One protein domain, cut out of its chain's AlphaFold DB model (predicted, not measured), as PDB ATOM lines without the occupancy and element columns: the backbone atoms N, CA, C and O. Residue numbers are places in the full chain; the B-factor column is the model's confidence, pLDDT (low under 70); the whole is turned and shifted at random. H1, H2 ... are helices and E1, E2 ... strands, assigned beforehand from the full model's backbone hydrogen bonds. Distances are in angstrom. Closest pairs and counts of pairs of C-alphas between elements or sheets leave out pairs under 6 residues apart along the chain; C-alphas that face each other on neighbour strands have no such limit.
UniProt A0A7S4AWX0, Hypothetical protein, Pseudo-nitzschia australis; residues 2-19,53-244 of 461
ATOM      1  N   LYS A   2     -13.572   8.044 -75.123       29.86
ATOM      2  CA  LYS A   2     -12.900   7.952 -73.806       29.86
ATOM      3  C   LYS A   2     -13.549   8.785 -72.677       29.86
ATOM      4  O   LYS A   2     -13.707   8.270 -71.584       29.86
ATOM      5  N   PHE A   3     -14.039   9.996 -72.960       28.28
ATOM      6  CA  PHE A   3     -14.689  10.866 -71.956       28.28
ATOM      7  C   PHE A   3     -16.053  10.360 -71.444       28.28
ATOM      8  O   PHE A   3     -16.386  10.528 -70.281       28.28
ATOM      9  N   TYR A   4     -16.833   9.671 -72.284       27.38
ATOM     10  CA  TYR A   4     -18.113   9.083 -71.852       27.38
ATOM     11  C   TYR A   4     -17.926   7.850 -70.949       27.38
ATOM     12  O   TYR A   4     -18.841   7.492 -70.217       27.38
ATOM     13  N   SER A   5     -16.747   7.216 -70.993       34.06
ATOM     14  CA  SER A   5     -16.390   6.073 -70.147       34.06
ATOM     15  C   SER A   5     -15.940   6.508 -68.752       34.06
ATOM     16  O   SER A   5     -16.211   5.794 -67.793       34.06
ATOM     17  N   SER A   6     -15.285   7.671 -68.626       33.41
ATOM     18  CA  SER A   6     -14.845   8.213 -67.334       33.41
ATOM     19  C   SER A   6     -16.002   8.775 -66.519       33.41
ATOM     20  O   SER A   6     -16.113   8.447 -65.347       33.41
ATOM     21  N   ALA A   7     -16.930   9.510 -67.139       34.75
ATOM     22  CA  ALA A   7     -18.103  10.037 -66.440       34.75
ATOM     23  C   ALA A   7     -19.006   8.918 -65.884       34.75
ATOM     24  O   ALA A   7     -19.418   8.965 -64.729       34.75
ATOM     25  N   LEU A   8     -19.267   7.862 -66.671       34.47
ATOM     26  CA  LEU A   8     -20.021   6.689 -66.204       34.47
ATOM     27  C   LEU A   8     -19.294   5.934 -65.087       34.47
ATOM     28  O   LEU A   8     -19.939   5.407 -64.184       34.47
ATOM     29  N   ALA A   9     -17.965   5.905 -65.126       33.38
ATOM     30  CA  ALA A   9     -17.161   5.278 -64.095       33.38
ATOM     31  C   ALA A   9     -17.158   6.058 -62.782       33.38
ATOM     32  O   ALA A   9     -17.390   5.458 -61.737       33.38
ATOM     33  N   THR A  10     -16.990   7.380 -62.827       35.12
ATOM     34  CA  THR A  10     -17.122   8.262 -61.658       35.12
ATOM     35  C   THR A  10     -18.511   8.129 -61.026       35.12
ATOM     36  O   THR A  10     -18.635   8.103 -59.804       35.12
ATOM     37  N   ILE A  11     -19.556   7.945 -61.843       37.22
ATOM     38  CA  ILE A  11     -20.927   7.695 -61.374       37.22
ATOM     39  C   ILE A  11     -21.040   6.343 -60.650       37.22
ATOM     40  O   ILE A  11     -21.560   6.304 -59.538       37.22
ATOM     41  N   VAL A  12     -20.545   5.244 -61.228       34.38
ATOM     42  CA  VAL A  12     -20.614   3.902 -60.606       34.38
ATOM     43  C   VAL A  12     -19.754   3.821 -59.348       34.38
ATOM     44  O   VAL A  12     -20.163   3.237 -58.340       34.38
ATOM     45  N   VAL A  13     -18.585   4.460 -59.371       37.44
ATOM     46  CA  VAL A  13     -17.721   4.522 -58.203       37.44
ATOM     47  C   VAL A  13     -18.372   5.315 -57.117       37.44
ATOM     48  O   VAL A  13     -18.520   4.777 -56.038       37.44
ATOM     49  N   CYS A  14     -18.888   6.507 -57.361       36.50
ATOM     50  CA  CYS A  14     -19.483   7.251 -56.267       36.50
ATOM     51  C   CYS A  14     -20.860   6.738 -55.834       36.50
ATOM     52  O   CYS A  14     -21.284   7.089 -54.736       36.50
ATOM     53  N   GLN A  15     -21.524   5.863 -56.604       40.62
ATOM     54  CA  GLN A  15     -22.708   5.115 -56.148       40.62
ATOM     55  C   GLN A  15     -22.358   4.127 -55.028       40.62
ATOM     56  O   GLN A  15     -23.177   3.870 -54.148       40.62
ATOM     57  N   GLN A  16     -21.134   3.588 -55.033       39.59
ATOM     58  CA  GLN A  16     -20.689   2.560 -54.087       39.59
ATOM     59  C   GLN A  16     -19.604   3.050 -53.111       39.59
ATOM     60  O   GLN A  16     -19.583   2.605 -51.970       39.59
ATOM     61  N   ALA A  17     -18.808   4.046 -53.494       31.38
ATOM     62  CA  ALA A  17     -17.695   4.663 -52.770       31.38
ATOM     63  C   ALA A  17     -18.129   5.744 -51.793       31.38
ATOM     64  O   ALA A  17     -17.474   5.972 -50.780       31.38
ATOM     65  N   VAL A  18     -19.238   6.422 -52.093       35.66
ATOM     66  CA  VAL A  18     -19.713   7.549 -51.304       35.66
ATOM     67  C   VAL A  18     -21.207   7.413 -51.075       35.66
ATOM     68  O   VAL A  18     -21.985   7.116 -51.972       35.66
ATOM     69  N   ALA A  19     -21.621   7.604 -49.833       37.12
ATOM     70  CA  ALA A  19     -22.990   7.976 -49.556       37.12
ATOM     71  C   ALA A  19     -23.377   9.274 -50.289       37.12
ATOM     72  O   ALA A  19     -22.648  10.259 -50.187       37.12
ATOM     73  N   PRO A  53     -29.252  25.390 -51.183       95.00
ATOM     74  CA  PRO A  53     -28.240  25.937 -52.082       95.00
ATOM     75  C   PRO A  53     -28.600  27.357 -52.526       95.00
ATOM     76  O   PRO A  53     -29.782  27.692 -52.656       95.00
ATOM     77  N   THR A  54     -27.596  28.211 -52.707       93.56
ATOM     78  CA  THR A  54     -27.838  29.597 -53.127       93.56
ATOM     79  C   THR A  54     -28.277  29.630 -54.585       93.56
ATOM     80  O   THR A  54     -27.638  29.038 -55.452       93.56
ATOM     81  N   VAL A  55     -29.361  30.349 -54.866       88.56
ATOM     82  CA  VAL A  55     -29.837  30.568 -56.234       88.56
ATOM     83  C   VAL A  55     -29.257  31.881 -56.746       88.56
ATOM     84  O   VAL A  55     -29.306  32.892 -56.052       88.56
ATOM     85  N   SER A  56     -28.719  31.853 -57.961       83.62
ATOM     86  CA  SER A  56     -28.234  33.037 -58.671       83.62
ATOM     87  C   SER A  56     -29.105  33.302 -59.897       83.62
ATOM     88  O   SER A  56     -29.469  32.366 -60.612       83.62
ATOM     89  N   ASP A  57     -29.394  34.575 -60.166       78.38
ATOM     90  CA  ASP A  57     -30.164  35.012 -61.337       78.38
ATOM     91  C   ASP A  57     -29.351  34.966 -62.645       78.38
ATOM     92  O   ASP A  57     -29.922  34.995 -63.740       78.38
ATOM     93  N   SER A  58     -28.017  34.885 -62.547       84.94
ATOM     94  CA  SER A  58     -27.103  34.812 -63.689       84.94
ATOM     95  C   SER A  58     -26.157  33.605 -63.588       84.94
ATOM     96  O   SER A  58     -25.739  33.201 -62.498       84.94
ATOM     97  N   GLU A  59     -25.799  33.022 -64.739       78.69
ATOM     98  CA  GLU A  59     -24.788  31.953 -64.806       78.69
ATOM     99  C   GLU A  59     -23.383  32.449 -64.442       78.69
ATOM    100  O   GLU A  59     -22.545  31.662 -64.017       78.69
ATOM    101  N   GLU A  60     -23.104  33.741 -64.610       81.12
ATOM    102  CA  GLU A  60     -21.801  34.300 -64.257       81.12
ATOM    103  C   GLU A  60     -21.641  34.371 -62.734       81.12
ATOM    104  O   GLU A  60     -20.629  33.925 -62.190       81.12
ATOM    105  N   ASP A  61     -22.666  34.848 -62.029       81.94
ATOM    106  CA  ASP A  61     -22.623  34.983 -60.572       81.94
ATOM    107  C   ASP A  61     -22.738  33.625 -59.869       81.94
ATOM    108  O   ASP A  61     -22.137  33.419 -58.815       81.94
ATOM    109  N   SER A  62     -23.397  32.638 -60.492       81.31
ATOM    110  CA  SER A  62     -23.502  31.288 -59.924       81.31
ATOM    111  C   SER A  62     -22.148  30.579 -59.798       81.31
ATOM    112  O   SER A  62     -21.980  29.706 -58.945       81.31
ATOM    113  N   THR A  63     -21.165  30.965 -60.616       84.56
ATOM    114  CA  THR A  63     -19.804  30.413 -60.547       84.56
ATOM    115  C   THR A  63     -18.956  31.000 -59.424       84.56
ATOM    116  O   THR A  63     -17.962  30.384 -59.047       84.56
ATOM    117  N   LYS A  64     -19.352  32.157 -58.878       87.31
ATOM    118  CA  LYS A  64     -18.627  32.873 -57.817       87.31
ATOM    119  C   LYS A  64     -19.089  32.472 -56.414       87.31
ATOM    120  O   LYS A  64     -18.383  32.725 -55.448       87.31
ATOM    121  N   ILE A  65     -20.252  31.833 -56.304       91.94
ATOM    122  CA  ILE A  65     -20.849  31.424 -55.032       91.94
ATOM    123  C   ILE A  65     -20.564  29.937 -54.791       91.94
ATOM    124  O   ILE A  65     -20.823  29.087 -55.648       91.94
ATOM    125  N   PHE A  66     -20.029  29.614 -53.612       94.25
ATOM    126  CA  PHE A  66     -19.500  28.281 -53.316       94.25
ATOM    127  C   PHE A  66     -20.562  27.183 -53.161       94.25
ATOM    128  O   PHE A  66     -20.221  26.012 -53.273       94.25
ATOM    129  N   ASP A  67     -21.823  27.530 -52.898       94.06
ATOM    130  CA  ASP A  67     -22.882  26.589 -52.515       94.06
ATOM    131  C   ASP A  67     -24.094  26.604 -53.461       94.06
ATOM    132  O   ASP A  67     -25.236  26.406 -53.042       94.06
ATOM    133  N   THR A  68     -23.855  26.863 -54.747       94.44
ATOM    134  CA  THR A  68     -24.911  27.000 -55.764       94.44
ATOM    135  C   THR A  68     -25.490  25.690 -56.270       94.44
ATOM    136  O   THR A  68     -26.608  25.687 -56.780       94.44
ATOM    137  N   LEU A  69     -24.754  24.583 -56.156       92.69
ATOM    138  CA  LEU A  69     -25.208  23.280 -56.637       92.69
ATOM    139  C   LEU A  69     -25.798  22.436 -55.507       92.69
ATOM    140  O   LEU A  69     -26.917  21.942 -55.611       92.69
ATOM    141  N   SER A  70     -25.031  22.243 -54.438       93.62
ATOM    142  CA  SER A  70     -25.401  21.341 -53.347       93.62
ATOM    143  C   SER A  70     -24.815  21.808 -52.027       93.62
ATOM    144  O   SER A  70     -23.722  22.372 -52.005       93.62
ATOM    145  N   ILE A  71     -25.504  21.500 -50.933       96.44
ATOM    146  CA  ILE A  71     -25.033  21.715 -49.564       96.44
ATOM    147  C   ILE A  71     -25.163  20.426 -48.764       96.44
ATOM    148  O   ILE A  71     -26.040  19.605 -49.014       96.44
ATOM    149  N   GLY A  72     -24.301  20.249 -47.776       93.62
ATOM    150  CA  GLY A  72     -24.363  19.095 -46.891       93.62
ATOM    151  C   GLY A  72     -23.509  19.307 -45.660       93.62
ATOM    152  O   GLY A  72     -22.848  20.336 -45.545       93.62
ATOM    153  N   GLY A  73     -23.551  18.329 -44.751       87.62
ATOM    154  CA  GLY A  73     -22.745  18.282 -43.529       87.62
ATOM    155  C   GLY A  73     -22.757  19.596 -42.759       87.62
ATOM    156  O   GLY A  73     -21.953  20.480 -43.028       87.62
ATOM    157  N   CYS A  74     -23.654  19.722 -41.788       95.00
ATOM    158  CA  CYS A  74     -23.734  20.913 -40.957       95.00
ATOM    159  C   CYS A  74     -23.251  20.646 -39.537       95.00
ATOM    160  O   CYS A  74     -23.471  19.568 -38.987       95.00
ATOM    161  N   HIS A  75     -22.681  21.669 -38.914       96.56
ATOM    162  CA  HIS A  75     -22.433  21.698 -37.486       96.56
ATOM    163  C   HIS A  75     -23.077  22.946 -36.893       96.56
ATOM    164  O   HIS A  75     -22.722  24.060 -37.278       96.56
ATOM    165  N   VAL A  76     -24.034  22.763 -35.982       95.75
ATOM    166  CA  VAL A  76     -24.789  23.858 -35.375       95.75
ATOM    167  C   VAL A  76     -24.392  24.044 -33.922       95.75
ATOM    168  O   VAL A  76     -24.406  23.109 -33.127       95.75
ATOM    169  N   HIS A  77     -24.116  25.295 -33.571       92.12
ATOM    170  CA  HIS A  77     -23.928  25.736 -32.200       92.12
ATOM    171  C   HIS A  77     -24.946  26.780 -31.799       92.12
ATOM    172  O   HIS A  77     -25.512  27.501 -32.620       92.12
ATOM    173  N   ARG A  78     -25.131  26.877 -30.488       88.38
ATOM    174  CA  ARG A  78     -26.023  27.823 -29.840       88.38
ATOM    175  C   ARG A  78     -25.258  28.571 -28.763       88.38
ATOM    176  O   ARG A  78     -24.581  27.957 -27.945       88.38
ATOM    177  N   TYR A  79     -25.389  29.887 -28.752       82.69
ATOM    178  CA  TYR A  79     -24.707  30.765 -27.811       82.69
ATOM    179  C   TYR A  79     -25.642  31.886 -27.355       82.69
ATOM    180  O   TYR A  79     -26.612  32.235 -28.027       82.69
ATOM    181  N   LYS A  80     -25.370  32.453 -26.181       74.38
ATOM    182  CA  LYS A  80     -26.028  33.682 -25.726       74.38
ATOM    183  C   LYS A  80     -25.105  34.837 -26.085       74.38
ATOM    184  O   LYS A  80     -23.939  34.809 -25.694       74.38
ATOM    185  N   SER A  81     -25.591  35.814 -26.849       58.72
ATOM    186  CA  SER A  81     -24.781  37.003 -27.116       58.72
ATOM    187  C   SER A  81     -24.692  37.819 -25.831       58.72
ATOM    188  O   SER A  81     -25.711  38.212 -25.269       58.72
ATOM    189  N   ALA A  82     -23.473  38.050 -25.350       49.66
ATOM    190  CA  ALA A  82     -23.189  39.002 -24.282       49.66
ATOM    191  C   ALA A  82     -22.644  40.323 -24.856       49.66
ATOM    192  O   ALA A  82     -21.909  41.031 -24.169       49.66
ATOM    193  N   SER A  83     -22.928  40.642 -26.128       43.78
ATOM    194  CA  SER A  83     -22.413  41.860 -26.754       43.78
ATOM    195  C   SER A  83     -22.874  43.097 -25.982       43.78
ATOM    196  O   SER A  83     -24.060  43.431 -25.941       43.78
ATOM    197  N   PHE A  84     -21.894  43.781 -25.393       42.50
ATOM    198  CA  PHE A  84     -21.980  45.044 -24.670       42.50
ATOM    199  C   PHE A  84     -22.431  46.209 -25.579       42.50
ATOM    200  O   PHE A  84     -21.634  47.114 -25.794       42.50
ATOM    201  N   ASN A  85     -23.636  46.184 -26.173       40.91
ATOM    202  CA  ASN A  85     -24.385  47.388 -26.614       40.91
ATOM    203  C   ASN A  85     -25.700  47.144 -27.381       40.91
ATOM    204  O   ASN A  85     -26.159  48.022 -28.110       40.91
ATOM    205  N   THR A  86     -26.368  46.007 -27.214       45.03
ATOM    206  CA  THR A  86     -27.740  45.859 -27.722       45.03
ATOM    207  C   THR A  86     -28.590  45.164 -26.675       45.03
ATOM    208  O   THR A  86     -28.158  44.150 -26.137       45.03
ATOM    209  N   ASP A  87     -29.804  45.661 -26.431       46.31
ATOM    210  CA  ASP A  87     -30.828  45.071 -25.544       46.31
ATOM    211  C   ASP A  87     -31.285  43.647 -25.965       46.31
ATOM    212  O   ASP A  87     -32.283  43.124 -25.473       46.31
ATOM    213  N   ASP A  88     -30.573  43.003 -26.892       51.22
ATOM    214  CA  ASP A  88     -30.858  41.677 -27.423       51.22
ATOM    215  C   ASP A  88     -30.157  40.616 -26.560       51.22
ATOM    216  O   ASP A  88     -29.100  40.086 -26.899       51.22
ATOM    217  N   THR A  89     -30.758  40.291 -25.413       52.22
ATOM    218  CA  THR A  89     -30.366  39.152 -24.557       52.22
ATOM    219  C   THR A  89     -30.752  37.794 -25.172       52.22
ATOM    220  O   THR A  89     -30.937  36.805 -24.457       52.22
ATOM    221  N   GLY A  90     -30.959  37.756 -26.490       66.19
ATOM    222  CA  GLY A  90     -31.457  36.622 -27.245       66.19
ATOM    223  C   GLY A  90     -30.458  35.473 -27.353       66.19
ATOM    224  O   GLY A  90     -29.233  35.623 -27.349       66.19
ATOM    225  N   VAL A  91     -31.024  34.280 -27.471       79.88
ATOM    226  CA  VAL A  91     -30.317  33.069 -27.872       79.88
ATOM    227  C   VAL A  91     -29.995  33.182 -29.359       79.88
ATOM    228  O   VAL A  91     -30.894  33.420 -30.157       79.88
ATOM    229  N   ASN A  92     -28.743  32.956 -29.736       88.56
ATOM    230  CA  ASN A  92     -28.304  32.950 -31.125       88.56
ATOM    231  C   ASN A  92     -27.760  31.575 -31.509       88.56
ATOM    232  O   ASN A  92     -27.319  30.791 -30.665       88.56
ATOM    233  N   TYR A  93     -27.806  31.291 -32.801       92.12
ATOM    234  CA  TYR A  93     -27.361  30.052 -33.408       92.12
ATOM    235  C   TYR A  93     -26.402  30.372 -34.546       92.12
ATOM    236  O   TYR A  93     -26.558  31.372 -35.250       92.12
ATOM    237  N   VAL A  94     -25.420  29.504 -34.727       94.25
ATOM    238  CA  VAL A  94     -24.468  29.546 -35.832       94.25
ATOM    239  C   VAL A  94     -24.353  28.147 -36.416       94.25
ATOM    240  O   VAL A  94     -24.324  27.164 -35.681       94.25
ATOM    241  N   MET A  95     -24.329  28.060 -37.737       96.44
ATOM    242  CA  MET A  95     -24.187  26.830 -38.497       96.44
ATOM    243  C   MET A  95     -22.987  26.988 -39.410       96.44
ATOM    244  O   MET A  95     -22.957  27.913 -40.216       96.44
ATOM    245  N   TRP A  96     -22.037  26.065 -39.327       97.31
ATOM    246  CA  TRP A  96     -21.060  25.864 -40.391       97.31
ATOM    247  C   TRP A  96     -21.548  24.726 -41.265       97.31
ATOM    248  O   TRP A  96     -22.009  23.705 -40.753       97.31
ATOM    249  N   TYR A  97     -21.474  24.902 -42.574       97.56
ATOM    250  CA  TYR A  97     -21.912  23.902 -43.538       97.56
ATOM    251  C   TYR A  97     -20.967  23.899 -44.727       97.56
ATOM    252  O   TYR A  97     -20.336  24.915 -45.024       97.56
ATOM    253  N   HIS A  98     -20.859  22.765 -45.412       97.00
ATOM    254  CA  HIS A  98     -20.104  22.715 -46.653       97.00
ATOM    255  C   HIS A  98     -21.025  22.795 -47.869       97.00
ATOM    256  O   HIS A  98     -22.179  22.361 -47.835       97.00
ATOM    257  N   GLY A  99     -20.496  23.353 -48.950       95.81
ATOM    258  CA  GLY A  99     -21.207  23.501 -50.207       95.81
ATOM    259  C   GLY A  99     -20.309  23.243 -51.404       95.81
ATOM    260  O   GLY A  99     -19.083  23.387 -51.327       95.81
ATOM    261  N   ARG A 100     -20.958  22.880 -52.508       94.75
ATOM    262  CA  ARG A 100     -20.352  22.727 -53.824       94.75
ATOM    263  C   ARG A 100     -20.983  23.691 -54.808       94.75
ATOM    264  O   ARG A 100     -22.207  23.850 -54.849       94.75
ATOM    265  N   SER A 101     -20.135  24.283 -55.640       94.31
ATOM    266  CA  SER A 101     -20.551  25.205 -56.683       94.31
ATOM    267  C   SER A 101     -20.715  24.494 -58.017       94.31
ATOM    268  O   SER A 101     -20.034  23.509 -58.317       94.31
ATOM    269  N   VAL A 102     -21.555  25.066 -58.877       91.94
ATOM    270  CA  VAL A 102     -21.666  24.636 -60.280       91.94
ATOM    271  C   VAL A 102     -20.344  24.771 -61.040       91.94
ATOM    272  O   VAL A 102     -20.133  24.082 -62.031       91.94
ATOM    273  N   ALA A 103     -19.445  25.663 -60.605       91.56
ATOM    274  CA  ALA A 103     -18.125  25.825 -61.204       91.56
ATOM    275  C   ALA A 103     -17.203  24.649 -60.867       91.56
ATOM    276  O   ALA A 103     -16.558  24.109 -61.762       91.56
ATOM    277  N   GLN A 104     -17.179  24.236 -59.598       91.00
ATOM    278  CA  GLN A 104     -16.363  23.117 -59.127       91.00
ATOM    279  C   GLN A 104     -16.874  21.772 -59.658       91.00
ATOM    280  O   GLN A 104     -16.083  20.878 -59.939       91.00
ATOM    281  N   ASP A 105     -18.186  21.630 -59.846       90.31
ATOM    282  CA  ASP A 105     -18.792  20.412 -60.400       90.31
ATOM    283  C   ASP A 105     -18.480  20.169 -61.887       90.31
ATOM    284  O   ASP A 105     -18.637  19.054 -62.371       90.31
ATOM    285  N   LYS A 106     -17.970  21.175 -62.617       91.25
ATOM    286  CA  LYS A 106     -17.495  20.983 -64.003       91.25
ATOM    287  C   LYS A 106     -16.275  20.064 -64.090       91.25
ATOM    288  O   LYS A 106     -16.008  19.526 -65.164       91.25
ATOM    289  N   ASP A 107     -15.519  19.916 -63.003       90.38
ATOM    290  CA  ASP A 107     -14.420  18.960 -62.936       90.38
ATOM    291  C   ASP A 107     -14.957  17.562 -62.590       90.38
ATOM    292  O   ASP A 107     -15.056  17.172 -61.427       90.38
ATOM    293  N   GLU A 108     -15.281  16.794 -63.632       87.50
ATOM    294  CA  GLU A 108     -15.776  15.414 -63.523       87.50
ATOM    295  C   GLU A 108     -14.729  14.419 -62.975       87.50
ATOM    296  O   GLU A 108     -15.044  13.242 -62.779       87.50
ATOM    297  N   SER A 109     -13.479  14.855 -62.747       88.81
ATOM    298  CA  SER A 109     -12.451  14.029 -62.099       88.81
ATOM    299  C   SER A 109     -12.537  14.044 -60.572       88.81
ATOM    300  O   SER A 109     -11.977  13.156 -59.922       88.81
ATOM    301  N   LEU A 110     -13.251  15.020 -60.001       90.50
ATOM    302  CA  LEU A 110     -13.540  15.098 -58.572       90.50
ATOM    303  C   LEU A 110     -14.741  14.217 -58.212       90.50
ATOM    304  O   LEU A 110     -15.660  14.049 -59.018       90.50
ATOM    305  N   PRO A 111     -14.803  13.683 -56.981       88.88
ATOM    306  CA  PRO A 111     -15.917  12.850 -56.569       88.88
ATOM    307  C   PRO A 111     -17.188  13.698 -56.507       88.88
ATOM    308  O   PRO A 111     -17.078  14.838 -56.070       88.88
ATOM    309  N   PRO A 112     -18.389  13.203 -56.861       84.75
ATOM    310  CA  PRO A 112     -19.660  13.935 -56.849       84.75
ATOM    311  C   PRO A 112     -20.228  14.103 -55.426       84.75
ATOM    312  O   PRO A 112     -21.373  13.775 -55.133       84.75
ATOM    313  N   LEU A 113     -19.392  14.567 -54.503       89.25
ATOM    314  CA  LEU A 113     -19.755  14.930 -53.138       89.25
ATOM    315  C   LEU A 113     -20.449  16.290 -53.086       89.25
ATOM    316  O   LEU A 113     -20.272  17.114 -53.976       89.25
ATOM    317  N   SER A 114     -21.131  16.585 -51.983       91.12
ATOM    318  CA  SER A 114     -21.559  17.952 -51.658       91.12
ATOM    319  C   SER A 114     -20.417  18.849 -51.163       91.12
ATOM    320  O   SER A 114     -20.643  20.027 -50.899       91.12
ATOM    321  N   THR A 115     -19.212  18.300 -50.989       94.12
ATOM    322  CA  THR A 115     -18.041  19.012 -50.473       94.12
ATOM    323  C   THR A 115     -17.447  19.953 -51.513       94.12
ATOM    324  O   THR A 115     -17.579  19.760 -52.721       94.12
ATOM    325  N   GLY A 116     -16.766  20.980 -51.017       95.12
ATOM    326  CA  GLY A 116     -16.193  22.028 -51.840       95.12
ATOM    327  C   GLY A 116     -15.496  23.046 -50.961       95.12
ATOM    328  O   GLY A 116     -14.276  23.002 -50.848       95.12
ATOM    329  N   ARG A 117     -16.277  23.911 -50.313       96.44
ATOM    330  CA  ARG A 117     -15.823  24.903 -49.321       96.44
ATOM    331  C   ARG A 117     -16.774  24.945 -48.132       96.44
ATOM    332  O   ARG A 117     -17.887  24.425 -48.227       96.44
ATOM    333  N   ILE A 118     -16.354  25.561 -47.028       97.44
ATOM    334  CA  ILE A 118     -17.184  25.723 -45.826       97.44
ATOM    335  C   ILE A 118     -17.628  27.173 -45.704       97.44
ATOM    336  O   ILE A 118     -16.793  28.075 -45.649       97.44
ATOM    337  N   GLY A 119     -18.934  27.380 -45.593       96.06
ATOM    338  CA  GLY A 119     -19.518  28.666 -45.234       96.06
ATOM    339  C   GLY A 119     -20.211  28.620 -43.882       96.06
ATOM    340  O   GLY A 119     -20.206  27.608 -43.168       96.06
ATOM    341  N   ARG A 120     -20.823  29.750 -43.546       95.19
ATOM    342  CA  ARG A 120     -21.457  29.997 -42.257       95.19
ATOM    343  C   ARG A 120     -22.851  30.581 -42.452       95.19
ATOM    344  O   ARG A 120     -23.105  31.321 -43.395       95.19
ATOM    345  N   ALA A 121     -23.761  30.253 -41.547       95.31
ATOM    346  CA  ALA A 121     -25.070  30.877 -41.431       95.31
ATOM    347  C   ALA A 121     -25.388  31.171 -39.960       95.31
ATOM    348  O   ALA A 121     -24.918  30.472 -39.061       95.31
ATOM    349  N   VAL A 122     -26.200  32.192 -39.709       93.81
ATOM    350  CA  VAL A 122     -26.620  32.624 -38.371       93.81
ATOM    351  C   VAL A 122     -28.139  32.605 -38.243       93.81
ATOM    352  O   VAL A 122     -28.868  32.742 -39.222       93.81
ATOM    353  N   SER A 123     -28.639  32.404 -37.027       92.31
ATOM    354  CA  SER A 123     -30.075  32.401 -36.750       92.31
ATOM    355  C   SER A 123     -30.373  32.875 -35.330       92.31
ATOM    356  O   SER A 123     -29.620  32.596 -34.402       92.31
ATOM    357  N   LYS A 124     -31.516  33.543 -35.134       89.19
ATOM    358  CA  LYS A 124     -32.013  33.935 -33.799       89.19
ATOM    359  C   LYS A 124     -32.895  32.876 -33.129       89.19
ATOM    360  O   LYS A 124     -33.183  32.964 -31.943       89.19
ATOM    361  N   ASN A 125     -33.376  31.884 -33.875       86.62
ATOM    362  CA  ASN A 125     -34.318  30.873 -33.367       86.62
ATOM    363  C   ASN A 125     -33.937  29.429 -33.745       86.62
ATOM    364  O   ASN A 125     -34.577  28.477 -33.293       86.62
ATOM    365  N   GLY A 126     -32.896  29.262 -34.562       90.12
ATOM    366  CA  GLY A 126     -32.433  27.979 -35.079       90.12
ATOM    367  C   GLY A 126     -33.319  27.398 -36.186       90.12
ATOM    368  O   GLY A 126     -33.090  26.263 -36.593       90.12
ATOM    369  N   LEU A 127     -34.313  28.140 -36.675       91.50
ATOM    370  CA  LEU A 127     -35.234  27.717 -37.740       91.50
ATOM    371  C   LEU A 127     -35.105  28.595 -38.986       91.50
ATOM    372  O   LEU A 127     -35.103  28.083 -40.098       91.50
ATOM    373  N   ILE A 128     -34.948  29.906 -38.797       91.25
ATOM    374  CA  ILE A 128     -34.768  30.883 -39.873       91.25
ATOM    375  C   ILE A 128     -33.295  31.260 -39.920       91.25
ATOM    376  O   ILE A 128     -32.798  31.868 -38.970       91.25
ATOM    377  N   TRP A 129     -32.615  30.894 -40.999       93.25
ATOM    378  CA  TRP A 129     -31.174  31.070 -41.150       93.25
ATOM    379  C   TRP A 129     -30.842  32.118 -42.204       93.25
ATOM    380  O   TRP A 129     -31.430  32.143 -43.283       93.25
ATOM    381  N   GLU A 130     -29.862  32.952 -41.887       94.00
ATOM    382  CA  GLU A 130     -29.259  33.931 -42.781       94.00
ATOM    383  C   GLU A 130     -27.826  33.491 -43.082       94.00
ATOM    384  O   GLU A 130     -27.046  33.242 -42.162       94.00
ATOM    385  N   LYS A 131     -27.488  33.341 -44.365       94.19
ATOM    386  CA  LYS A 131     -26.128  32.986 -44.782       94.19
ATOM    387  C   LYS A 131     -25.206  34.183 -44.611       94.19
ATOM    388  O   LYS A 131     -25.569  35.300 -44.962       94.19
ATOM    389  N   ASP A 132     -24.004  33.919 -44.128       91.31
ATOM    390  CA  ASP A 132     -22.933  34.898 -44.091       91.31
ATOM    391  C   ASP A 132     -22.367  35.067 -45.503       91.31
ATOM    392  O   ASP A 132     -21.720  34.168 -46.039       91.31
ATOM    393  N   THR A 133     -22.648  36.206 -46.129       88.06
ATOM    394  CA  THR A 133     -22.152  36.510 -47.475       88.06
ATOM    395  C   THR A 133     -20.789  37.187 -47.466       88.06
ATOM    396  O   THR A 133     -20.251  37.419 -48.537       88.06
ATOM    397  N   THR A 134     -20.238  37.529 -46.297       86.56
ATOM    398  CA  THR A 134     -18.923  38.182 -46.205       86.56
ATOM    399  C   THR A 134     -17.828  37.124 -46.150       86.56
ATOM    400  O   THR A 134     -16.914  37.131 -46.972       86.56
ATOM    401  N   GLY A 135     -17.969  36.153 -45.242       86.19
ATOM    402  CA  GLY A 135     -16.960  35.119 -45.025       86.19
ATOM    403  C   GLY A 135     -15.672  35.647 -44.382       86.19
ATOM    404  O   GLY A 135     -15.643  36.719 -43.780       86.19
ATOM    405  N   SER A 136     -14.608  34.857 -44.491       88.38
ATOM    406  CA  SER A 136     -13.269  35.174 -43.990       88.38
ATOM    407  C   SER A 136     -12.494  36.000 -45.016       88.38
ATOM    408  O   SER A 136     -12.526  35.698 -46.209       88.38
ATOM    409  N   SER A 137     -11.736  36.999 -44.554       82.94
ATOM    410  CA  SER A 137     -10.848  37.792 -45.423       82.94
ATOM    411  C   SER A 137      -9.755  36.962 -46.089       82.94
ATOM    412  O   SER A 137      -9.242  37.350 -47.134       82.94
ATOM    413  N   ASP A 138      -9.411  35.837 -45.466       82.62
ATOM    414  CA  ASP A 138      -8.299  34.978 -45.861       82.62
ATOM    415  C   ASP A 138      -8.787  33.769 -46.685       82.62
ATOM    416  O   ASP A 138      -8.022  32.851 -46.978       82.62
ATOM    417  N   ALA A 139     -10.082  33.729 -47.026       87.81
ATOM    418  CA  ALA A 139     -10.644  32.711 -47.901       87.81
ATOM    419  C   ALA A 139     -10.363  33.013 -49.380       87.81
ATOM    420  O   ALA A 139     -10.131  34.150 -49.784       87.81
ATOM    421  N   ASP A 140     -10.424  31.967 -50.203       90.75
ATOM    422  CA  ASP A 140     -10.158  32.041 -51.640       90.75
ATOM    423  C   ASP A 140     -11.266  32.763 -52.431       90.75
ATOM    424  O   ASP A 140     -11.006  33.331 -53.491       90.75
ATOM    425  N   ILE A 141     -12.501  32.768 -51.915       91.81
ATOM    426  CA  ILE A 141     -13.641  33.509 -52.472       91.81
ATOM    427  C   ILE A 141     -14.511  34.130 -51.363       91.81
ATOM    428  O   ILE A 141     -14.500  33.682 -50.218       91.81
ATOM    429  N   GLU A 142     -15.297  35.149 -51.717       90.69
ATOM    430  CA  GLU A 142     -16.224  35.838 -50.806       90.69
ATOM    431  C   GLU A 142     -17.342  34.904 -50.291       90.69
ATOM    432  O   GLU A 142     -17.791  33.992 -50.992       90.69
ATOM    433  N   GLY A 143     -17.794  35.121 -49.050       89.25
ATOM    434  CA  GLY A 143     -18.861  34.331 -48.419       89.25
ATOM    435  C   GLY A 143     -18.424  32.960 -47.891       89.25
ATOM    436  O   GLY A 143     -19.257  32.154 -47.475       89.25
ATOM    437  N   VAL A 144     -17.121  32.675 -47.893       94.12
ATOM    438  CA  VAL A 144     -16.546  31.407 -47.428       94.12
ATOM    439  C   VAL A 144     -15.773  31.617 -46.131       94.12
ATOM    440  O   VAL A 144     -14.972  32.536 -46.018       94.12
ATOM    441  N   SER A 145     -15.985  30.748 -45.143       93.75
ATOM    442  CA  SER A 145     -15.232  30.765 -43.881       93.75
ATOM    443  C   SER A 145     -13.920  29.989 -43.988       93.75
ATOM    444  O   SER A 145     -12.899  30.433 -43.472       93.75
ATOM    445  N   VAL A 146     -13.937  28.835 -44.666       95.19
ATOM    446  CA  VAL A 146     -12.735  28.039 -44.963       95.19
ATOM    447  C   VAL A 146     -12.734  27.683 -46.448       95.19
ATOM    448  O   VAL A 146     -13.551  26.879 -46.910       95.19
ATOM    449  N   GLY A 147     -11.836  28.341 -47.184       94.44
ATOM    450  CA  GLY A 147     -11.633  28.187 -48.627       94.44
ATOM    451  C   GLY A 147     -10.682  27.057 -48.990       94.44
ATOM    452  O   GLY A 147     -10.091  26.457 -48.095       94.44
ATOM    453  N   LEU A 148     -10.516  26.764 -50.283       95.50
ATOM    454  CA  LEU A 148      -9.513  25.790 -50.730       95.50
ATOM    455  C   LEU A 148      -8.101  26.275 -50.373       95.50
ATOM    456  O   LEU A 148      -7.842  27.474 -50.284       95.50
ATOM    457  N   ASN A 149      -7.181  25.342 -50.144       93.31
ATOM    458  CA  ASN A 149      -5.805  25.698 -49.813       93.31
ATOM    459  C   ASN A 149      -5.029  26.134 -51.064       93.31
ATOM    460  O   ASN A 149      -4.593  25.299 -51.856       93.31
ATOM    461  N   GLU A 150      -4.866  27.446 -51.239       89.94
ATOM    462  CA  GLU A 150      -4.094  28.031 -52.345       89.94
ATOM    463  C   GLU A 150      -2.628  28.310 -51.977       89.94
ATOM    464  O   GLU A 150      -1.780  28.458 -52.857       89.94
ATOM    465  N   GLU A 151      -2.307  28.352 -50.681       86.25
ATOM    466  CA  GLU A 151      -0.960  28.660 -50.191       86.25
ATOM    467  C   GLU A 151      -0.016  27.459 -50.310       86.25
ATOM    468  O   GLU A 151       1.153  27.600 -50.677       86.25
ATOM    469  N   SER A 152      -0.528  26.263 -50.011       90.00
ATOM    470  CA  SER A 152       0.236  25.017 -50.002       90.00
ATOM    471  C   SER A 152      -0.333  24.036 -51.015       90.00
ATOM    472  O   SER A 152      -1.270  23.295 -50.730       90.00
ATOM    473  N   TRP A 153       0.284  23.964 -52.197       88.94
ATOM    474  CA  TRP A 153      -0.147  23.059 -53.274       88.94
ATOM    475  C   TRP A 153      -0.069  21.565 -52.905       88.94
ATOM    476  O   TRP A 153      -0.693  20.739 -53.569       88.94
ATOM    477  N   TRP A 154       0.701  21.210 -51.869       89.44
ATOM    478  CA  TRP A 154       0.796  19.857 -51.303       89.44
ATOM    479  C   TRP A 154      -0.248  19.569 -50.211       89.44
ATOM    480  O   TRP A 154      -0.283  18.454 -49.687       89.44
ATOM    481  N   GLY A 155      -1.073  20.557 -49.850       94.12
ATOM    482  CA  GLY A 155      -2.118  20.425 -48.843       94.12
ATOM    483  C   GLY A 155      -3.123  19.329 -49.193       94.12
ATOM    484  O   GLY A 155      -3.379  19.038 -50.362       94.12
ATOM    485  N   PHE A 156      -3.713  18.697 -48.180       95.94
ATOM    486  CA  PHE A 156      -4.753  17.689 -48.409       95.94
ATOM    487  C   PHE A 156      -6.102  18.292 -48.827       95.94
ATOM    488  O   PHE A 156      -6.961  17.559 -49.294       95.94
ATOM    489  N   ASP A 157      -6.305  19.595 -48.646       95.94
ATOM    490  CA  ASP A 157      -7.572  20.320 -48.792       95.94
ATOM    491  C   ASP A 157      -7.578  21.287 -49.992       95.94
ATOM    492  O   ASP A 157      -8.223  22.337 -49.977       95.94
ATOM    493  N   THR A 158      -6.844  20.939 -51.053       96.31
ATOM    494  CA  THR A 158      -6.690  21.777 -52.255       96.31
ATOM    495  C   THR A 158      -7.803  21.582 -53.286       96.31
ATOM    496  O   THR A 158      -8.053  22.487 -54.074       96.31
ATOM    497  N   ALA A 159      -8.436  20.403 -53.354       95.25
ATOM    498  CA  ALA A 159      -9.420  20.094 -54.400       95.25
ATOM    499  C   ALA A 159     -10.862  20.257 -53.913       95.25
ATOM    500  O   ALA A 159     -11.717  20.758 -54.644       95.25
ATOM    501  N   HIS A 160     -11.142  19.826 -52.683       96.19
ATOM    502  CA  HIS A 160     -12.403  20.060 -51.981       96.19
ATOM    503  C   HIS A 160     -12.205  19.877 -50.479       96.19
ATOM    504  O   HIS A 160     -11.316  19.138 -50.048       96.19
ATOM    505  N   LEU A 161     -13.068  20.512 -49.690       96.12
ATOM    506  CA  LEU A 161     -13.128  20.317 -48.247       96.12
ATOM    507  C   LEU A 161     -14.568  20.314 -47.724       96.12
ATOM    508  O   LEU A 161     -15.498  20.816 -48.364       96.12
ATOM    509  N   GLY A 162     -14.756  19.711 -46.555       96.62
ATOM    510  CA  GLY A 162     -16.033  19.607 -45.866       96.62
ATOM    511  C   GLY A 162     -15.882  19.740 -44.355       96.62
ATOM    512  O   GLY A 162     -14.888  19.309 -43.769       96.62
ATOM    513  N   VAL A 163     -16.882  20.340 -43.710       96.81
ATOM    514  CA  VAL A 163     -16.927  20.457 -42.245       96.81
ATOM    515  C   VAL A 163     -17.285  19.111 -41.608       96.81
ATOM    516  O   VAL A 163     -18.099  18.359 -42.151       96.81
ATOM    517  N   GLY A 164     -16.663  18.807 -40.466       95.38
ATOM    518  CA  GLY A 164     -17.031  17.684 -39.603       95.38
ATOM    519  C   GLY A 164     -17.570  18.167 -38.258       95.38
ATOM    520  O   GLY A 164     -18.777  18.161 -38.026       95.38
ATOM    521  N   SER A 165     -16.673  18.647 -37.396       94.88
ATOM    522  CA  SER A 165     -17.002  19.043 -36.026       94.88
ATOM    523  C   SER A 165     -16.429  20.408 -35.698       94.88
ATOM    524  O   SER A 165     -15.312  20.721 -36.104       94.88
ATOM    525  N   VAL A 166     -17.161  21.210 -34.932       94.50
ATOM    526  CA  VAL A 166     -16.651  22.465 -34.380       94.50
ATOM    527  C   VAL A 166     -16.749  22.373 -32.866       94.50
ATOM    528  O   VAL A 166     -17.824  22.168 -32.322       94.50
ATOM    529  N   LEU A 167     -15.641  22.519 -32.158       91.06
ATOM    530  CA  LEU A 167     -15.644  22.637 -30.708       91.06
ATOM    531  C   LEU A 167     -15.717  24.115 -30.330       91.06
ATOM    532  O   LEU A 167     -14.977  24.938 -30.872       91.06
ATOM    533  N   LEU A 168     -16.615  24.434 -29.396       82.81
ATOM    534  CA  LEU A 168     -16.733  25.768 -28.809       82.81
ATOM    535  C   LEU A 168     -15.431  26.187 -28.113       82.81
ATOM    536  O   LEU A 168     -14.657  25.301 -27.739       82.81
ATOM    537  N   PRO A 169     -15.220  27.504 -27.887       75.38
ATOM    538  CA  PRO A 169     -14.023  28.029 -27.258       75.38
ATOM    539  C   PRO A 169     -13.656  27.246 -26.012       75.38
ATOM    540  O   PRO A 169     -14.337  27.299 -24.988       75.38
ATOM    541  N   MET A 170     -12.583  26.475 -26.130       67.38
ATOM    542  CA  MET A 170     -12.090  25.632 -25.058       67.38
ATOM    543  C   MET A 170     -10.613  25.880 -24.840       67.38
ATOM    544  O   MET A 170      -9.869  26.228 -25.756       67.38
ATOM    545  N   THR A 171     -10.199  25.695 -23.594       61.59
ATOM    546  CA  THR A 171      -8.791  25.542 -23.263       61.59
ATOM    547  C   THR A 171      -8.469  24.058 -23.317       61.59
ATOM    548  O   THR A 171      -9.163  23.227 -22.729       61.59
ATOM    549  N   THR A 172      -7.430  23.709 -24.063       60.88
ATOM    550  CA  THR A 172      -6.883  22.349 -24.070       60.88
ATOM    551  C   THR A 172      -5.505  22.384 -23.416       60.88
ATOM    552  O   THR A 172      -4.917  23.457 -23.278       60.88
ATOM    553  N   PRO A 173      -4.921  21.243 -23.016       61.97
ATOM    554  CA  PRO A 173      -3.540  21.235 -22.536       61.97
ATOM    555  C   PRO A 173      -2.535  21.860 -23.523       61.97
ATOM    556  O   PRO A 173      -1.498  22.355 -23.090       61.97
ATOM    557  N   ALA A 174      -2.844  21.851 -24.826       61.53
ATOM    558  CA  ALA A 174      -2.054  22.509 -25.866       61.53
ATOM    559  C   ALA A 174      -2.447  23.982 -26.095       61.53
ATOM    560  O   ALA A 174      -1.633  24.753 -26.599       61.53
ATOM    561  N   VAL A 175      -3.659  24.392 -25.707       65.94
ATOM    562  CA  VAL A 175      -4.185  25.751 -25.892       65.94
ATOM    563  C   VAL A 175      -4.569  26.364 -24.549       65.94
ATOM    564  O   VAL A 175      -5.666  26.158 -24.029       65.94
ATOM    565  N   MET A 176      -3.658  27.174 -24.010       63.69
ATOM    566  CA  MET A 176      -3.831  27.904 -22.752       63.69
ATOM    567  C   MET A 176      -4.077  29.398 -23.015       63.69
ATOM    568  O   MET A 176      -3.223  30.232 -22.719       63.69
ATOM    569  N   THR A 177      -5.221  29.741 -23.609       65.75
ATOM    570  CA  THR A 177      -5.653  31.138 -23.800       65.75
ATOM    571  C   THR A 177      -6.733  31.517 -22.785       65.75
ATOM    572  O   THR A 177      -7.548  30.684 -22.401       65.75
ATOM    573  N   GLU A 178      -6.769  32.782 -22.348       60.94
ATOM    574  CA  GLU A 178      -7.763  33.258 -21.365       60.94
ATOM    575  C   GLU A 178      -9.211  33.219 -21.899       60.94
ATOM    576  O   GLU A 178     -10.145  33.074 -21.115       60.94
ATOM    577  N   GLY A 179      -9.396  33.308 -23.224       64.88
ATOM    578  CA  GLY A 179     -10.706  33.299 -23.895       64.88
ATOM    579  C   GLY A 179     -11.118  31.971 -24.545       64.88
ATOM    580  O   GLY A 179     -12.206  31.898 -25.109       64.88
ATOM    581  N   GLY A 180     -10.275  30.930 -24.486       78.81
ATOM    582  CA  GLY A 180     -10.445  29.719 -25.301       78.81
ATOM    583  C   GLY A 180     -10.289  29.995 -26.804       78.81
ATOM    584  O   GLY A 180     -10.108  31.136 -27.223       78.81
ATOM    585  N   ILE A 181     -10.313  28.944 -27.624       87.62
ATOM    586  CA  ILE A 181     -10.388  29.062 -29.090       87.62
ATOM    587  C   ILE A 181     -11.348  28.019 -29.651       87.62
ATOM    588  O   ILE A 181     -11.485  26.929 -29.086       87.62
ATOM    589  N   TYR A 182     -11.995  28.345 -30.763       90.56
ATOM    590  CA  TYR A 182     -12.729  27.372 -31.553       90.56
ATOM    591  C   TYR A 182     -11.754  26.407 -32.228       90.56
ATOM    592  O   TYR A 182     -10.720  26.829 -32.751       90.56
ATOM    593  N   LEU A 183     -12.117  25.124 -32.262       94.19
ATOM    594  CA  LEU A 183     -11.426  24.101 -33.050       94.19
ATOM    595  C   LEU A 183     -12.399  23.528 -34.075       94.19
ATOM    596  O   LEU A 183     -13.370  22.882 -33.694       94.19
ATOM    597  N   MET A 184     -12.145  23.735 -35.362       96.19
ATOM    598  CA  MET A 184     -12.891  23.091 -36.439       96.19
ATOM    599  C   MET A 184     -12.085  21.913 -36.961       96.19
ATOM    600  O   MET A 184     -11.016  22.089 -37.539       96.19
ATOM    601  N   TYR A 185     -12.626  20.713 -36.799       97.56
ATOM    602  CA  TYR A 185     -12.153  19.526 -37.489       97.56
ATOM    603  C   TYR A 185     -12.888  19.425 -38.816       97.56
ATOM    604  O   TYR A 185     -14.117  19.321 -38.875       97.56
ATOM    605  N   TYR A 186     -12.113  19.458 -39.887       97.69
ATOM    606  CA  TYR A 186     -12.598  19.382 -41.253       97.69
ATOM    607  C   TYR A 186     -11.848  18.276 -41.984       97.69
ATOM    608  O   TYR A 186     -10.854  17.731 -41.500       97.69
ATOM    609  N   PHE A 187     -12.351  17.907 -43.149       97.62
ATOM    610  CA  PHE A 187     -11.703  16.937 -44.015       97.62
ATOM    611  C   PHE A 187     -11.609  17.496 -45.424       97.62
ATOM    612  O   PHE A 187     -12.382  18.375 -45.802       97.62
ATOM    613  N   GLY A 188     -10.664  16.984 -46.200       96.56
ATOM    614  CA  GLY A 188     -10.444  17.438 -47.564       96.56
ATOM    615  C   GLY A 188      -9.775  16.383 -48.421       96.56
ATOM    616  O   GLY A 188      -9.209  15.415 -47.905       96.56
ATOM    617  N   GLY A 189      -9.898  16.562 -49.731       95.69
ATOM    618  CA  GLY A 189      -9.170  15.804 -50.738       95.69
ATOM    619  C   GLY A 189      -8.339  16.734 -51.617       95.69
ATOM    620  O   GLY A 189      -8.737  17.865 -51.904       95.69
ATOM    621  N   ASN A 190      -7.188  16.237 -52.059       95.19
ATOM    622  CA  ASN A 190      -6.311  16.903 -53.016       95.19
ATOM    623  C   ASN A 190      -6.433  16.240 -54.397       95.19
ATOM    624  O   ASN A 190      -7.242  15.342 -54.602       95.19
ATOM    625  N   TYR A 191      -5.627  16.658 -55.366       94.44
ATOM    626  CA  TYR A 191      -5.685  16.104 -56.724       94.44
ATOM    627  C   TYR A 191      -4.940  14.761 -56.896       94.44
ATOM    628  O   TYR A 191      -4.628  14.386 -58.026       94.44
ATOM    629  N   GLU A 192      -4.653  14.037 -55.804       93.94
ATOM    630  CA  GLU A 192      -4.087  12.680 -55.843       93.94
ATOM    631  C   GLU A 192      -5.054  11.728 -56.562       93.94
ATOM    632  O   GLU A 192      -6.230  11.645 -56.203       93.94
ATOM    633  N   GLU A 193      -4.558  11.031 -57.587       93.38
ATOM    634  CA  GLU A 193      -5.321  10.055 -58.367       93.38
ATOM    635  C   GLU A 193      -5.289   8.685 -57.692       93.38
ATOM    636  O   GLU A 193      -4.217   8.129 -57.447       93.38
ATOM    637  N   THR A 194      -6.465   8.114 -57.443       91.88
ATOM    638  CA  THR A 194      -6.612   6.750 -56.932       91.88
ATOM    639  C   THR A 194      -7.426   5.882 -57.892       91.88
ATOM    640  O   THR A 194      -8.317   6.397 -58.578       91.88
ATOM    641  N   PRO A 195      -7.134   4.571 -57.990       90.94
ATOM    642  CA  PRO A 195      -7.905   3.661 -58.826       90.94
ATOM    643  C   PRO A 195      -9.375   3.643 -58.424       90.94
ATOM    644  O   PRO A 195      -9.733   3.480 -57.259       90.94
ATOM    645  N   ILE A 196     -10.249   3.757 -59.417       87.19
ATOM    646  CA  ILE A 196     -11.694   3.800 -59.196       87.19
ATOM    647  C   ILE A 196     -12.200   2.486 -58.566       87.19
ATOM    648  O   ILE A 196     -13.058   2.491 -57.682       87.19
ATOM    649  N   ASN A 197     -11.585   1.368 -58.972       87.56
ATOM    650  CA  ASN A 197     -11.876   0.013 -58.509       87.56
ATOM    651  C   ASN A 197     -11.654  -0.185 -57.007       87.56
ATOM    652  O   ASN A 197     -12.231  -1.112 -56.440       87.56
ATOM    653  N   ASP A 198     -10.877   0.671 -56.343       88.56
ATOM    654  CA  ASP A 198     -10.658   0.560 -54.899       88.56
ATOM    655  C   ASP A 198     -11.945   0.830 -54.115       88.56
ATOM    656  O   ASP A 198     -12.183   0.212 -53.081       88.56
ATOM    657  N   TYR A 199     -12.822   1.685 -54.645       86.38
ATOM    658  CA  TYR A 199     -14.002   2.159 -53.927       86.38
ATOM    659  C   TYR A 199     -15.333   1.582 -54.430       86.38
ATOM    660  O   TYR A 199     -16.402   1.948 -53.941       86.38
ATOM    661  N   THR A 200     -15.294   0.696 -55.424       82.38
ATOM    662  CA  THR A 200     -16.483   0.045 -55.985       82.38
ATOM    663  C   THR A 200     -16.320  -1.469 -56.012       82.38
ATOM    664  O   THR A 200     -15.214  -2.005 -56.105       82.38
ATOM    665  N   ALA A 201     -17.444  -2.168 -55.909       76.50
ATOM    666  CA  ALA A 201     -17.557  -3.590 -56.187       76.50
ATOM    667  C   ALA A 201     -17.817  -3.870 -57.679       76.50
ATOM    668  O   ALA A 201     -17.726  -5.022 -58.098       76.50
ATOM    669  N   ALA A 202     -18.158  -2.849 -58.474       80.12
ATOM    670  CA  ALA A 202     -18.299  -2.988 -59.916       80.12
ATOM    671  C   ALA A 202     -16.933  -3.186 -60.587       80.12
ATOM    672  O   ALA A 202     -15.942  -2.579 -60.192       80.12
ATOM    673  N   ASP A 203     -16.900  -4.019 -61.624       81.06
ATOM    674  CA  ASP A 203     -15.702  -4.236 -62.432       81.06
ATOM    675  C   ASP A 203     -15.568  -3.100 -63.454       81.06
ATOM    676  O   ASP A 203     -16.250  -3.084 -64.486       81.06
ATOM    677  N   MET A 204     -14.753  -2.097 -63.122       83.44
ATOM    678  CA  MET A 204     -14.491  -0.948 -63.985       83.44
ATOM    679  C   MET A 204     -13.139  -1.106 -64.697       83.44
ATOM    680  O   MET A 204     -12.229  -1.744 -64.162       83.44
ATOM    681  N   PRO A 205     -12.965  -0.504 -65.889       86.94
ATOM    682  CA  PRO A 205     -11.672  -0.478 -66.571       86.94
ATOM    683  C   PRO A 205     -10.516  -0.044 -65.652       86.94
ATOM    684  O   PRO A 205     -10.628   0.942 -64.924       86.94
ATOM    685  N   GLU A 206      -9.403  -0.781 -65.696       85.12
ATOM    686  CA  GLU A 206      -8.248  -0.599 -64.797       85.12
ATOM    687  C   GLU A 206      -7.560   0.771 -64.929       85.12
ATOM    688  O   GLU A 206      -6.858   1.196 -64.016       85.12
ATOM    689  N   ASP A 207      -7.746   1.466 -66.054       87.88
ATOM    690  CA  ASP A 207      -7.154   2.777 -66.333       87.88
ATOM    691  C   ASP A 207      -7.949   3.953 -65.747       87.88
ATOM    692  O   ASP A 207      -7.522   5.102 -65.858       87.88
ATOM    693  N   LEU A 208      -9.102   3.687 -65.132       87.88
ATOM    694  CA  LEU A 208      -9.931   4.720 -64.530       87.88
ATOM    695  C   LEU A 208      -9.425   5.100 -63.141       87.88
ATOM    696  O   LEU A 208      -9.323   4.272 -62.233       87.88
ATOM    697  N   THR A 209      -9.193   6.397 -62.973       91.12
ATOM    698  CA  THR A 209      -8.807   7.011 -61.706       91.12
ATOM    699  C   THR A 209      -9.810   8.083 -61.297       91.12
ATOM    700  O   THR A 209     -10.556   8.620 -62.119       91.12
ATOM    701  N   ILE A 210      -9.838   8.379 -60.003       91.94
ATOM    702  CA  ILE A 210     -10.625   9.454 -59.406       91.94
ATOM    703  C   ILE A 210      -9.718  10.294 -58.507       91.94
ATOM    704  O   ILE A 210      -8.862   9.756 -57.805       91.94
ATOM    705  N   LYS A 211      -9.869  11.618 -58.551       94.12
ATOM    706  CA  LYS A 211      -9.061  12.551 -57.754       94.12
ATOM    707  C   LYS A 211      -9.779  12.913 -56.474       94.12
ATOM    708  O   LYS A 211     -10.996  12.953 -56.465       94.12
ATOM    709  N   GLY A 212      -9.070  13.200 -55.388       91.81
ATOM    710  CA  GLY A 212      -9.688  13.750 -54.172       91.81
ATOM    711  C   GLY A 212     -10.530  12.774 -53.356       91.81
ATOM    712  O   GLY A 212     -11.159  13.189 -52.384       91.81
ATOM    713  N   MET A 213     -10.528  11.482 -53.693       92.31
ATOM    714  CA  MET A 213     -11.196  10.452 -52.893       92.31
ATOM    715  C   MET A 213     -10.397  10.029 -51.659       92.31
ATOM    716  O   MET A 213     -10.995   9.622 -50.662       92.31
ATOM    717  N   LYS A 214      -9.061  10.147 -51.685       93.25
ATOM    718  CA  LYS A 214      -8.195   9.884 -50.524       93.25
ATOM    719  C   LYS A 214      -8.251  11.053 -49.539       93.25
ATOM    720  O   LYS A 214      -7.312  11.837 -49.404       93.25
ATOM    721  N   MET A 215      -9.403  11.183 -48.887       95.94
ATOM    722  CA  MET A 215      -9.655  12.253 -47.931       95.94
ATOM    723  C   MET A 215      -8.817  12.072 -46.669       95.94
ATOM    724  O   MET A 215      -8.579  10.947 -46.214       95.94
ATOM    725  N   ARG A 216      -8.388  13.199 -46.108       96.69
ATOM    726  CA  ARG A 216      -7.645  13.293 -44.850       96.69
ATOM    727  C   ARG A 216      -8.339  14.302 -43.941       96.69
ATOM    728  O   ARG A 216      -9.096  15.148 -44.419       96.69
ATOM    729  N   ILE A 217      -8.090  14.204 -42.638       97.94
ATOM    730  CA  ILE A 217      -8.657  15.116 -41.639       97.94
ATOM    731  C   ILE A 217      -7.589  16.101 -41.172       97.94
ATOM    732  O   ILE A 217      -6.453  15.713 -40.891       97.94
ATOM    733  N   GLY A 218      -7.979  17.369 -41.065       97.12
ATOM    734  CA  GLY A 218      -7.181  18.436 -40.476       97.12
ATOM    735  C   GLY A 218      -7.960  19.207 -39.421       97.12
ATOM    736  O   GLY A 218      -9.132  18.936 -39.143       97.12
ATOM    737  N   VAL A 219      -7.282  20.180 -38.819       96.38
ATOM    738  CA  VAL A 219      -7.860  21.055 -37.800       96.38
ATOM    739  C   VAL A 219      -7.538  22.511 -38.114       96.38
ATOM    740  O   VAL A 219      -6.446  22.840 -38.576       96.38
ATOM    741  N   ALA A 220      -8.521  23.376 -37.904       94.94
ATOM    742  CA  ALA A 220      -8.387  24.818 -37.987       94.94
ATOM    743  C   ALA A 220      -8.786  25.452 -36.654       94.94
ATOM    744  O   ALA A 220      -9.645  24.940 -35.932       94.94
ATOM    745  N   VAL A 221      -8.150  26.569 -36.325       94.06
ATOM    746  CA  VAL A 221      -8.340  27.320 -35.087       94.06
ATOM    747  C   VAL A 221      -8.958  28.676 -35.383       94.06
ATOM    748  O   VAL A 221      -8.630  29.301 -36.388       94.06
ATOM    749  N   SER A 222      -9.820  29.155 -34.496       91.75
ATOM    750  CA  SER A 222     -10.396  30.494 -34.611       91.75
ATOM    751  C   SER A 222     -10.631  31.117 -33.237       91.75
ATOM    752  O   SER A 222     -10.927  30.415 -32.271       91.75
ATOM    753  N   GLN A 223     -10.486  32.438 -33.128       87.69
ATOM    754  CA  GLN A 223     -10.837  33.184 -31.911       87.69
ATOM    755  C   GLN A 223     -12.283  33.696 -31.937       87.69
ATOM    756  O   GLN A 223     -12.881  33.874 -30.879       87.69
ATOM    757  N   ASP A 224     -12.845  33.912 -33.126       84.75
ATOM    758  CA  ASP A 224     -14.145  34.553 -33.358       84.75
ATOM    759  C   ASP A 224     -15.199  33.600 -33.960       84.75
ATOM    760  O   ASP A 224     -16.394  33.889 -33.921       84.75
ATOM    761  N   GLY A 225     -14.778  32.440 -34.468       85.25
ATOM    762  CA  GLY A 225     -15.620  31.479 -35.185       85.25
ATOM    763  C   GLY A 225     -15.896  31.864 -36.647       85.25
ATOM    764  O   GLY A 225     -16.658  31.169 -37.328       85.25
ATOM    765  N   GLU A 226     -15.284  32.942 -37.135       85.81
ATOM    766  CA  GLU A 226     -15.477  33.509 -38.474       85.81
ATOM    767  C   GLU A 226     -14.218  33.327 -39.323       85.81
ATOM    768  O   GLU A 226     -14.290  32.762 -40.416       85.81
ATOM    769  N   THR A 227     -13.065  33.716 -38.774       89.25
ATOM    770  CA  THR A 227     -11.755  33.625 -39.426       89.25
ATOM    771  C   THR A 227     -10.997  32.419 -38.893       89.25
ATOM    772  O   THR A 227     -10.834  32.267 -37.681       89.25
ATOM    773  N   TRP A 228     -10.514  31.556 -39.784       92.62
ATOM    774  CA  TRP A 228      -9.926  30.268 -39.418       92.62
ATOM    775  C   TRP A 228      -8.480  30.148 -39.893       92.62
ATOM    776  O   TRP A 228      -8.203  30.223 -41.086       92.62
ATOM    777  N   GLY A 229      -7.566  29.888 -38.960       92.81
ATOM    778  CA  GLY A 229      -6.180  29.534 -39.257       92.81
ATOM    779  C   GLY A 229      -6.004  28.020 -39.309       92.81
ATOM    780  O   GLY A 229      -6.413  27.315 -38.385       92.81
ATOM    781  N   ARG A 230      -5.387  27.494 -40.367       93.94
ATOM    782  CA  ARG A 230      -5.044  26.066 -40.461       93.94
ATOM    783  C   ARG A 230      -3.942  25.708 -39.469       93.94
ATOM    784  O   ARG A 230      -3.023  26.491 -39.248       93.94
ATOM    785  N   VAL A 231      -4.019  24.509 -38.906       93.88
ATOM    786  CA  VAL A 231      -2.947  23.939 -38.088       93.88
ATOM    787  C   VAL A 231      -2.308  22.796 -38.854       93.88
ATOM    788  O   VAL A 231      -3.000  21.877 -39.289       93.88
ATOM    789  N   GLU A 232      -0.988  22.852 -39.000       92.25
ATOM    790  CA  GLU A 232      -0.214  21.789 -39.634       92.25
ATOM    791  C   GLU A 232      -0.152  20.559 -38.722       92.25
ATOM    792  O   GLU A 232       0.290  20.631 -37.572       92.25
ATOM    793  N   GLY A 233      -0.634  19.429 -39.236       91.12
ATOM    794  CA  GLY A 233      -0.453  18.121 -38.622       91.12
ATOM    795  C   GLY A 233       0.882  17.471 -38.987       91.12
ATOM    796  O   GLY A 233       1.667  18.005 -39.765       91.12
ATOM    797  N   ASP A 234       1.124  16.289 -38.419       87.81
ATOM    798  CA  ASP A 234       2.383  15.555 -38.597       87.81
ATOM    799  C   ASP A 234       2.500  14.876 -39.987       87.81
ATOM    800  O   ASP A 234       3.589  14.448 -40.369       87.81
ATOM    801  N   ASP A 235       1.405  14.758 -40.753       90.56
ATOM    802  CA  ASP A 235       1.426  14.197 -42.112       90.56
ATOM    803  C   ASP A 235       2.053  15.186 -43.120       90.56
ATOM    804  O   ASP A 235       1.792  16.388 -43.028       90.56
ATOM    805  N   PRO A 236       2.802  14.726 -44.144       90.75
ATOM    806  CA  PRO A 236       3.406  15.604 -45.156       90.75
ATOM    807  C   PRO A 236       2.427  16.517 -45.913       90.75
ATOM    808  O   PRO A 236       2.844  17.520 -46.488       90.75
ATOM    809  N   THR A 237       1.132  16.186 -45.933       92.44
ATOM    810  CA  THR A 237       0.078  17.028 -46.524       92.44
ATOM    811  C   THR A 237      -0.473  18.088 -45.560       92.44
ATOM    812  O   THR A 237      -1.399  18.817 -45.913       92.44
ATOM    813  N   GLY A 238       0.052  18.165 -44.333       92.38
ATOM    814  CA  GLY A 238      -0.443  19.018 -43.251       92.38
ATOM    815  C   GLY A 238      -1.672  18.458 -42.525       92.38
ATOM    816  O   GLY A 238      -2.214  19.121 -41.642       92.38
ATOM    817  N   ALA A 239      -2.130  17.250 -42.866       94.31
ATOM    818  CA  ALA A 239      -3.248  16.595 -42.194       94.31
ATOM    819  C   ALA A 239      -2.872  16.136 -40.773       94.31
ATOM    820  O   ALA A 239      -1.773  15.639 -40.530       94.31
ATOM    821  N   CYS A 240      -3.809  16.234 -39.827       93.56
ATOM    822  CA  CYS A 240      -3.614  15.687 -38.481       93.56
ATOM    823  C   CYS A 240      -3.965  14.196 -38.399       93.56
ATOM    824  O   CYS A 240      -3.511  13.506 -37.486       93.56
ATOM    825  N   MET A 241      -4.758  13.685 -39.347       92.31
ATOM    826  CA  MET A 241      -5.085  12.265 -39.419       92.31
ATOM    827  C   MET A 241      -5.229  11.779 -40.874       92.31
ATOM    828  O   MET A 241      -6.265  12.016 -41.509       92.31
ATOM    829  N   PRO A 242      -4.218  11.062 -41.399       93.50
ATOM    830  CA  PRO A 242      -4.308  10.364 -42.676       93.50
ATOM    831  C   PRO A 242      -4.970   8.973 -42.534       93.50
ATOM    832  O   PRO A 242      -5.116   8.461 -41.418       93.50
ATOM    833  N   PRO A 243      -5.371   8.333 -43.650       92.75
ATOM    834  CA  PRO A 243      -5.780   6.928 -43.676       92.75
ATOM    835  C   PRO A 243      -4.657   5.995 -43.216       92.75
ATOM    836  O   PRO A 243      -3.491   6.216 -43.539       92.75
ATOM    837  N   TYR A 244      -5.005   4.944 -42.473       91.94
ATOM    838  CA  TYR A 244      -4.038   3.928 -42.057       91.94
ATOM    839  C   TYR A 244      -3.644   2.995 -43.213       91.94
ATOM    840  O   TYR A 244      -4.506   2.413 -43.878       91.94
TER     841      TYR A 244
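This is residues 2 to 19 and 53 to 244 of the 461 residues of the protein "Hypothetical protein" of Pseudo-nitzschia australis (UniProt A0A7S4AWX0). Two strongly twisted sheets, E1 E2 E3 and E4 E5 E8 E9, lie partly face to face and meet along E4, an edge strand of the second. Beyond one end of them sits the small hairpin E6 E7 with H1 beside E7; towards the other end reaches the link of the hairpin E1 E2, and long unnamed stretches join the parts. The printed part has 210 residues, ordered H1 H2 E1 E2 E3 E4 E5 E6 E7 E8 E9, with antiparallel sheets in the orders E1 E2 E3, E4 E5 E8 E9 and E6 E7. The class is mixed, helices and strands, with under half of the residues, 84, in named elements. The whole is compact, radius of gyration of the C-alphas 18.6 A, spanning 63 by 46 by 29 A.

H1, residues 2 to 17, has 11 of 12 O i to N i+4 pairs within hydrogen-bond range; H2, residues 59 to 62, is too short for one and is not on the two larger sheets. E1, residues 70 to 80, E2, residues 91 to 100, and E3, residues 117 to 123, form a meander, each strand the antiparallel neighbour of the one before. N 75 and O 96 are 2.8 A apart, N 95 and O 121 2.8 A. E4, residues 160 to 170, E5, residues 181 to 189, E8, residues 216 to 222, and E9, residues 229 to 231, form the other sheet of a sandwich, two sheets face to face, their best planes 28 degrees apart. N 162 and O 187 are 2.8 A apart, N 184 and O 220 2.8 A, N 221 and O 229 2.8 A. The closest C-alphas of E2 and E4 are those of His 98 and Gly 162, 5.2 A; E1 and E5 are apart. E6, residues 193 to 195, and E7, residues 209 to 211, are a hairpin, N 194 and O 210 2.9 A apart. The closest C-alphas of H1 and E7, Thr 10 and Ile 210, are 7.0 A apart.

H1 begins at C-alpha 2 (-12.900, 7.952, -73.806) and is 21.8 A long. E1 is 30.3 A long and bends by 63 degrees at residue 73; E2 is 29.7 A. E4, 27.5 A, begins at C-alpha 160 (-12.403, 20.060, -51.981) and bends by 56 degrees at residue 164; E5 is 25.4 A. E9 ends at C-alpha 231 (-2.947, 23.939, -38.088).

The C-alphas farthest apart, those of Asp 87 and Glu 206, are 64.3 A apart. Residues 20 to 52 are not printed; C-alphas 19 and 53 are 18.9 A apart across this cut. The links E2 to E3, E3 to E4 and E6 to E7 are long. The mean pLDDT of the printed part is 82.8; residues 2 to 19, 81 to 90 and 170 to 179 are under 70.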